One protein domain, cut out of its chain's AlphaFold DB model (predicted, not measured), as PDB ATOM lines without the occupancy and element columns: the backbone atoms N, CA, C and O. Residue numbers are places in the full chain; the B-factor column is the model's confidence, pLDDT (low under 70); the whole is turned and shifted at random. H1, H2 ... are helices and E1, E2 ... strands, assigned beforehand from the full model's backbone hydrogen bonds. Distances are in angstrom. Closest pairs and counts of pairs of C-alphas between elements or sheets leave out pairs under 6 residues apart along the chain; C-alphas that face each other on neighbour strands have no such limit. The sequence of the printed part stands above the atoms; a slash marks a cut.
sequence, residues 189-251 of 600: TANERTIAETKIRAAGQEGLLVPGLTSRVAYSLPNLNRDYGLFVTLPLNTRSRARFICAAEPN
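What this domain is: This is residues 189 to 251 of the 600 residues of an uncharacterized protein of Folsomia candida (UniProt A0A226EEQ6). With little regular structure, this is a two-stranded hairpin, E1 and E2, with the last half of one helix, residues 197 to 202 of H1, packed mainly on E1. Long unnamed stretches add short antiparallel pairings to it: residues 208 to 209 with 216 to 217 of E1, and 243 to 244 with 232 to 233 of E2. The 63 printed residues run H1, E1, E2; the class is mixed, with 25 residues in named elements. The whole is compact, radius of gyration of the C-alphas 12.0 A, spanning 34 by 33 by 20 A.

Where its parts are: H1, residues 190 to 202, begins at C-alpha 190 (23.390, -48.767, 41.810) and is 18.4 A long. E1 is residues 215 to 220, 14.5 A. E2, residues 230 to 235, 15.8 A, ends at C-alpha 235 (9.607, -30.479, 54.555).

How they stand to each other: The closest C-alphas of H1 and E1 are those of Arg 201 and Tyr 219, 5.5 A. H1 and E2 are only just apart, closest 8.1 A. E1 and E2 are antiparallel at 150 degrees, with N 218 and O 232 at 2.9 A. In H1 every O i to N i+4 pair is within hydrogen-bond range.

The domain as a whole: The printed part has no cut. The H1 to E1 link is long. Residues 238 to 240 have pLDDT under 70.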
ATOM      1  N   THR A 189      18.843 -50.196  40.598       81.38
ATOM      2  CA  THR A 189      20.252 -50.592  40.548       81.38
ATOM      3  C   THR A 189      21.154 -49.466  41.066       81.38
ATOM      4  O   THR A 189      20.739 -48.312  41.189       81.38
ATOM      5  N   ALA A 190      22.420 -49.775  41.369       81.69
ATOM      6  CA  ALA A 190      23.390 -48.767  41.810       81.69
ATOM      7  C   ALA A 190      23.614 -47.660  40.757       81.69
ATOM      8  O   ALA A 190      23.737 -46.483  41.107       81.69
ATOM      9  N   ASN A 191      23.589 -48.021  39.469       84.75
ATOM     10  CA  ASN A 191      23.741 -47.071  38.368       84.75
ATOM     11  C   ASN A 191      22.517 -46.158  38.252       84.75
ATOM     12  O   ASN A 191      22.667 -44.940  38.201       84.75
ATOM     13  N   GLU A 192      21.308 -46.723  38.298       83.88
ATOM     14  CA  GLU A 192      20.057 -45.953  38.282       83.88
ATOM     15  C   GLU A 192      19.970 -44.984  39.463       83.88
ATOM     16  O   GLU A 192      19.650 -43.808  39.293       83.88
ATOM     17  N   ARG A 193      20.344 -45.440  40.662       86.00
ATOM     18  CA  ARG A 193      20.427 -44.560  41.827       86.00
ATOM     19  C   ARG A 193      21.385 -43.393  41.597       86.00
ATOM     20  O   ARG A 193      21.040 -42.260  41.919       86.00
ATOM     21  N   THR A 194      22.555 -43.653  41.019       87.44
ATOM     22  CA  THR A 194      23.542 -42.609  40.709       87.44
ATOM     23  C   THR A 194      22.986 -41.570  39.730       87.44
ATOM     24  O   THR A 194      23.235 -40.373  39.898       87.44
ATOM     25  N   ILE A 195      22.186 -41.996  38.747       88.75
ATOM     26  CA  ILE A 195      21.512 -41.095  37.800       88.75
ATOM     27  C   ILE A 195      20.530 -40.183  38.547       88.75
ATOM     28  O   ILE A 195      20.606 -38.958  38.418       88.75
ATOM     29  N   ALA A 196      19.660 -40.757  39.384       87.56
ATOM     30  CA  ALA A 196      18.696 -39.989  40.174       87.56
ATOM     31  C   ALA A 196      19.386 -38.995  41.125       87.56
ATOM     32  O   ALA A 196      19.041 -37.813  41.176       87.56
ATOM     33  N   GLU A 197      20.416 -39.450  41.836       89.94
ATOM     34  CA  GLU A 197      21.228 -38.630  42.734       89.94
ATOM     35  C   GLU A 197      21.943 -37.481  42.003       89.94
ATOM     36  O   GLU A 197      22.049 -36.378  42.541       89.94
ATOM     37  N   THR A 198      22.377 -37.698  40.758       90.38
ATOM     38  CA  THR A 198      22.974 -36.651  39.912       90.38
ATOM     39  C   THR A 198      21.959 -35.567  39.555       90.38
ATOM     40  O   THR A 198      22.270 -34.381  39.679       90.38
ATOM     41  N   LYS A 199      20.722 -35.942  39.201       90.00
ATOM     42  CA  LYS A 199      19.632 -34.980  38.951       90.00
ATOM     43  C   LYS A 199      19.267 -34.184  40.207       90.00
ATOM     44  O   LYS A 199      19.103 -32.968  40.141       90.00
ATOM     45  N   ILE A 200      19.222 -34.842  41.368       90.19
ATOM     46  CA  ILE A 200      18.982 -34.174  42.658       90.19
ATOM     47  C   ILE A 200      20.100 -33.170  42.976       90.19
ATOM     48  O   ILE A 200      19.813 -32.069  43.444       90.19
ATOM     49  N   ARG A 201      21.370 -33.509  42.708       89.00
ATOM     50  CA  ARG A 201      22.497 -32.570  42.875       89.00
ATOM     51  C   ARG A 201      22.378 -31.366  41.940       89.00
ATOM     52  O   ARG A 201      22.629 -30.246  42.379       89.00
ATOM     53  N   ALA A 202      21.966 -31.580  40.689       87.69
ATOM     54  CA  ALA A 202      21.785 -30.512  39.704       87.69
ATOM     55  C   ALA A 202      20.664 -29.522  40.083       87.69
ATOM     56  O   ALA A 202      20.759 -28.342  39.762       87.69
ATOM     57  N   ALA A 203      19.639 -29.975  40.813       86.19
ATOM     58  CA  ALA A 203      18.539 -29.132  41.285       86.19
ATOM     59  C   ALA A 203      18.925 -28.144  42.410       86.19
ATOM     60  O   ALA A 203      18.159 -27.233  42.728       86.19
ATOM     61  N   GLY A 204      20.107 -28.294  43.017       81.38
ATOM     62  CA  GLY A 204      20.625 -27.361  44.019       81.38
ATOM     63  C   GLY A 204      19.893 -27.393  45.371       81.38
ATOM     64  O   GLY A 204      19.245 -28.372  45.741       81.38
ATOM     65  N   GLN A 205      20.040 -26.314  46.152       79.12
ATOM     66  CA  GLN A 205      19.587 -26.243  47.555       79.12
ATOM     67  C   GLN A 205      18.058 -26.244  47.725       79.12
ATOM     68  O   GLN A 205      17.563 -26.693  48.757       79.12
ATOM     69  N   GLU A 206      17.316 -25.776  46.719       80.12
ATOM     70  CA  GLU A 206      15.843 -25.763  46.697       80.12
ATOM     71  C   GLU A 206      15.237 -27.172  46.575       80.12
ATOM     72  O   GLU A 206      14.103 -27.397  47.013       80.12
ATOM     73  N   GLY A 207      15.998 -28.122  46.015       87.56
ATOM     74  CA  GLY A 207      15.595 -29.510  45.813       87.56
ATOM     75  C   GLY A 207      14.445 -29.710  44.823       87.56
ATOM     76  O   GLY A 207      13.883 -28.771  44.263       87.56
ATOM     77  N   LEU A 208      14.067 -30.972  44.634       89.50
ATOM     78  CA  LEU A 208      12.973 -31.402  43.763       89.50
ATOM     79  C   LEU A 208      11.762 -31.829  44.594       89.50
ATOM     80  O   LEU A 208      11.914 -32.509  45.608       89.50
ATOM     81  N   LEU A 209      10.557 -31.433  44.185       89.56
ATOM     82  CA  LEU A 209       9.316 -31.815  44.866       89.56
ATOM     83  C   LEU A 209       9.008 -33.297  44.635       89.56
ATOM     84  O   LEU A 209       9.000 -33.740  43.492       89.56
ATOM     85  N   VAL A 210       8.702 -34.037  45.706       85.81
ATOM     86  CA  VAL A 210       8.275 -35.437  45.594       85.81
ATOM     87  C   VAL A 210       6.758 -35.493  45.391       85.81
ATOM     88  O   VAL A 210       6.022 -35.068  46.291       85.81
ATOM     89  N   PRO A 211       6.258 -36.016  44.255       81.25
ATOM     90  CA  PRO A 211       4.826 -36.147  44.014       81.25
ATOM     91  C   PRO A 211       4.123 -36.925  45.137       81.25
ATOM     92  O   PRO A 211       4.581 -37.969  45.595       81.25
ATOM     93  N   GLY A 212       3.003 -36.392  45.628       77.12
ATOM     94  CA  GLY A 212       2.207 -37.045  46.673       77.12
ATOM     95  C   GLY A 212       2.785 -36.987  48.096       77.12
ATOM     96  O   GLY A 212       2.177 -37.588  48.992       77.12
ATOM     97  N   LEU A 213       3.895 -36.270  48.321       80.06
ATOM     98  CA  LEU A 213       4.451 -35.944  49.642       80.06
ATOM     99  C   LEU A 213       4.555 -34.424  49.849       80.06
ATOM    100  O   LEU A 213       4.685 -33.646  48.911       80.06
ATOM    101  N   THR A 214       4.558 -33.981  51.108       82.44
ATOM    102  CA  THR A 214       4.764 -32.568  51.487       82.44
ATOM    103  C   THR A 214       6.243 -32.240  51.721       82.44
ATOM    104  O   THR A 214       6.601 -31.491  52.636       82.44
ATOM    105  N   SER A 215       7.125 -32.820  50.908       85.94
ATOM    106  CA  SER A 215       8.575 -32.698  51.049       85.94
ATOM    107  C   SER A 215       9.285 -32.608  49.704       85.94
ATOM    108  O   SER A 215       8.848 -33.198  48.718       85.94
ATOM    109  N   ARG A 216      10.422 -31.917  49.696       88.75
ATOM    110  CA  ARG A 216      11.384 -31.890  48.598       88.75
ATOM    111  C   ARG A 216      12.600 -32.747  48.926       88.75
ATOM    112  O   ARG A 216      12.940 -32.890  50.096       88.75
ATOM    113  N   VAL A 217      13.275 -33.286  47.923       90.12
ATOM    114  CA  VAL A 217      14.560 -33.980  48.070       90.12
ATOM    115  C   VAL A 217      15.663 -33.071  47.552       90.12
ATOM    116  O   VAL A 217      15.586 -32.585  46.429       90.12
ATOM    117  N   ALA A 218      16.682 -32.832  48.373       90.69
ATOM    118  CA  ALA A 218      17.792 -31.941  48.052       90.69
ATOM    119  C   ALA A 218      19.135 -32.565  48.433       90.69
ATOM    120  O   ALA A 218      19.208 -33.482  49.260       90.69
ATOM    121  N   TYR A 219      20.211 -32.023  47.865       89.75
ATOM    122  CA  TYR A 219      21.573 -32.335  48.279       89.75
ATOM    123  C   TYR A 219      22.102 -31.247  49.221       89.75
ATOM    124  O   TYR A 219      22.318 -30.099  48.833       89.75
ATOM    125  N   SER A 220      22.294 -31.606  50.489       88.06
ATOM    126  CA  SER A 220      22.901 -30.746  51.502       88.06
ATOM    127  C   SER A 220      24.412 -30.716  51.300       88.06
ATOM    128  O   SER A 220      25.082 -31.725  51.518       88.06
ATOM    129  N   LEU A 221      24.946 -29.550  50.931       87.75
ATOM    130  CA  LEU A 221      26.385 -29.326  50.770       87.75
ATOM    131  C   LEU A 221      27.165 -29.538  52.089       87.75
ATOM    132  O   LEU A 221      26.567 -29.464  53.174       87.75
ATOM    133  N   PRO A 222      28.487 -29.789  52.009       86.88
ATOM    134  CA  PRO A 222      29.389 -29.705  53.156       86.88
ATOM    135  C   PRO A 222      29.213 -28.397  53.935       86.88
ATOM    136  O   PRO A 222      28.880 -27.355  53.366       86.88
ATOM    137  N   ASN A 223      29.421 -28.442  55.247       83.81
ATOM    138  CA  ASN A 223      29.311 -27.285  56.131       83.81
ATOM    139  C   ASN A 223      30.347 -27.351  57.267       83.81
ATOM    140  O   ASN A 223      31.139 -28.282  57.346       83.81
ATOM    141  N   LEU A 224      30.325 -26.372  58.177       80.62
ATOM    142  CA  LEU A 224      31.287 -26.270  59.286       80.62
ATOM    143  C   LEU A 224      31.329 -27.502  60.209       80.62
ATOM    144  O   LEU A 224      32.322 -27.704  60.898       80.62
ATOM    145  N   ASN A 225      30.275 -28.322  60.223       77.19
ATOM    146  CA  ASN A 225      30.176 -29.521  61.053       77.19
ATOM    147  C   ASN A 225      30.427 -30.823  60.265       77.19
ATOM    148  O   ASN A 225      30.347 -31.898  60.860       77.19
ATOM    149  N   ARG A 226      30.636 -30.760  58.938       82.38
ATOM    150  CA  ARG A 226      30.727 -31.936  58.056       82.38
ATOM    151  C   ARG A 226      31.373 -31.602  56.705       82.38
ATOM    152  O   ARG A 226      30.843 -30.779  55.963       82.38
ATOM    153  N   ASP A 227      32.442 -32.301  56.350       86.31
ATOM    154  CA  ASP A 227      33.240 -32.123  55.125       86.31
ATOM    155  C   ASP A 227      32.654 -32.793  53.865       86.31
ATOM    156  O   ASP A 227      33.035 -32.447  52.749       86.31
ATOM    157  N   TYR A 228      31.668 -33.679  54.014       83.38
ATOM    158  CA  TYR A 228      30.934 -34.319  52.911       83.38
ATOM    159  C   TYR A 228      29.496 -33.789  52.761       83.38
ATOM    160  O   TYR A 228      28.915 -33.205  53.680       83.38
ATOM    161  N   GLY A 229      28.880 -33.979  51.589       85.12
ATOM    162  CA  GLY A 229      27.481 -33.607  51.330       85.12
ATOM    163  C   GLY A 229      26.523 -34.803  51.407       85.12
ATOM    164  O   GLY A 229      26.911 -35.918  51.076       85.12
ATOM    165  N   LEU A 230      25.273 -34.583  51.830       89.12
ATOM    166  CA  LEU A 230      24.282 -35.643  52.093       89.12
ATOM    167  C   LEU A 230      22.935 -35.383  51.412       89.12
ATOM    168  O   LEU A 230      22.474 -34.246  51.352       89.12
ATOM    169  N   PHE A 231      22.243 -36.446  50.997       90.38
ATOM    170  CA  PHE A 231      20.861 -36.359  50.517       90.38
ATOM    171  C   PHE A 231      19.874 -36.206  51.678       90.38
ATOM    172  O   PHE A 231      19.937 -36.938  52.671       90.38
ATOM    173  N   VAL A 232      18.955 -35.247  51.559       90.12
ATOM    174  CA  VAL A 232      17.982 -34.901  52.602       90.12
ATOM    175  C   VAL A 232      16.581 -34.701  52.039       90.12
ATOM    176  O   VAL A 232      16.410 -34.212  50.926       90.12
ATOM    177  N   THR A 233      15.563 -35.014  52.839       89.38
ATOM    178  CA  THR A 233      14.192 -34.551  52.618       89.38
ATOM    179  C   THR A 233      13.952 -33.249  53.379       89.38
ATOM    180  O   THR A 233      14.068 -33.218  54.611       89.38
ATOM    181  N   LEU A 234      13.581 -32.195  52.659       86.00
ATOM    182  CA  LEU A 234      13.182 -30.889  53.166       86.00
ATOM    183  C   LEU A 234      11.648 -30.822  53.253       86.00
ATOM    184  O   LEU A 234      10.977 -30.935  52.229       86.00
ATOM    185  N   PRO A 235      11.051 -30.660  54.441       83.38
ATOM    186  CA  PRO A 235       9.607 -30.479  54.555       83.38
ATOM    187  C   PRO A 235       9.180 -29.115  53.989       83.38
ATOM    188  O   PRO A 235       9.860 -28.117  54.200       83.38
ATOM    189  N   LEU A 236       8.014 -29.050  53.332       78.25
ATOM    190  CA  LEU A 236       7.444 -27.786  52.826       78.25
ATOM    191  C   LEU A 236       7.021 -26.825  53.954       78.25
ATOM    192  O   LEU A 236       6.845 -25.632  53.727       78.25
ATOM    193  N   ASN A 237       6.855 -27.337  55.178       73.62
ATOM    194  CA  ASN A 237       6.592 -26.537  56.370       73.62
ATOM    195  C   ASN A 237       7.893 -26.316  57.160       73.62
ATOM    196  O   ASN A 237       8.490 -27.268  57.669       73.62
ATOM    197  N   THR A 238       8.274 -25.048  57.332       60.34
ATOM    198  CA  THR A 238       9.507 -24.588  57.995       60.34
ATOM    199  C   THR A 238       9.628 -24.968  59.475       60.34
ATOM    200  O   THR A 238      10.702 -24.831  60.055       60.34
ATOM    201  N   ARG A 239       8.568 -25.489  60.111       57.19
ATOM    202  CA  ARG A 239       8.618 -25.980  61.504       57.19
ATOM    203  C   ARG A 239       9.284 -27.351  61.667       57.19
ATOM    204  O   ARG A 239       9.590 -27.737  62.793       57.19
ATOM    205  N   SER A 240       9.474 -28.108  60.587       63.72
ATOM    206  CA  SER A 240      10.049 -29.458  60.644       63.72
ATOM    207  C   SER A 240      11.510 -29.463  60.196       63.72
ATOM    208  O   SER A 240      11.877 -28.801  59.230       63.72
ATOM    209  N   ARG A 241      12.363 -30.222  60.893       73.69
ATOM    210  CA  ARG A 241      13.780 -30.368  60.524       73.69
ATOM    211  C   ARG A 241      13.935 -31.260  59.290       73.69
ATOM    212  O   ARG A 241      13.165 -32.207  59.114       73.69
ATOM    213  N   ALA A 242      14.959 -30.981  58.485       80.00
ATOM    214  CA  ALA A 242      15.386 -31.857  57.399       80.00
ATOM    215  C   ALA A 242      15.736 -33.258  57.932       80.00
ATOM    216  O   ALA A 242      16.259 -33.390  59.042       80.00
ATOM    217  N   ARG A 243      15.453 -34.300  57.143       85.62
ATOM    218  CA  ARG A 243      15.820 -35.692  57.466       85.62
ATOM    219  C   ARG A 243      16.778 -36.234  56.419       85.62
ATOM    220  O   ARG A 243      16.586 -35.974  55.239       85.62
ATOM    221  N   PHE A 244      17.791 -36.980  56.842       87.25
ATOM    222  CA  PHE A 244      18.767 -37.596  55.939       87.25
ATOM    223  C   PHE A 244      18.186 -38.849  55.298       87.25
ATOM    224  O   PHE A 244      17.470 -39.585  55.966       87.25
ATOM    225  N   ILE A 245      18.498 -39.082  54.028       88.94
ATOM    226  CA  ILE A 245      18.052 -40.255  53.271       88.94
ATOM    227  C   ILE A 245      19.158 -41.305  53.332       88.94
ATOM    228  O   ILE A 245      20.316 -40.981  53.089       88.94
ATOM    229  N   CYS A 246      18.830 -42.552  53.660       85.00
ATOM    230  CA  CYS A 246      19.773 -43.665  53.630       85.00
ATOM    231  C   CYS A 246      20.308 -43.908  52.209       85.00
ATOM    232  O   CYS A 246      19.546 -43.895  51.251       85.00
ATOM    233  N   ALA A 247      21.609 -44.163  52.091       83.75
ATOM    234  CA  ALA A 247      22.328 -44.485  50.860       83.75
ATOM    235  C   ALA A 247      23.151 -45.782  50.947       83.75
ATOM    236  O   ALA A 247      24.018 -46.025  50.118       83.75
ATOM    237  N   ALA A 248      22.871 -46.629  51.943       76.31
ATOM    238  CA  ALA A 248      23.596 -47.878  52.178       76.31
ATOM    239  C   ALA A 248      23.398 -48.915  51.062       76.31
ATOM    240  O   ALA A 248      24.333 -49.612  50.689       76.31
ATOM    241  N   GLU A 249      22.170 -49.009  50.551       78.56
ATOM    242  CA  GLU A 249      21.791 -49.909  49.468       78.56
ATOM    243  C   GLU A 249      21.040 -49.124  48.396       78.56
ATOM    244  O   GLU A 249      20.250 -48.245  48.756       78.56
ATOM    245  N   PRO A 250      21.181 -49.473  47.103       76.75
ATOM    246  CA  PRO A 250      20.543 -48.746  46.012       76.75
ATOM    247  C   PRO A 250      19.033 -48.523  46.186       76.75
ATOM    248  O   PRO A 250      18.533 -47.440  45.905       76.75
ATOM    249  N   ASN A 251      18.312 -49.489  46.755       75.88
ATOM    250  CA  ASN A 251      16.863 -49.390  46.957       75.88
ATOM    251  C   ASN A 251      16.419 -48.735  48.262       75.88
ATOM    252  O   ASN A 251      15.224 -48.502  48.448       75.88
TER     253      ASN A 251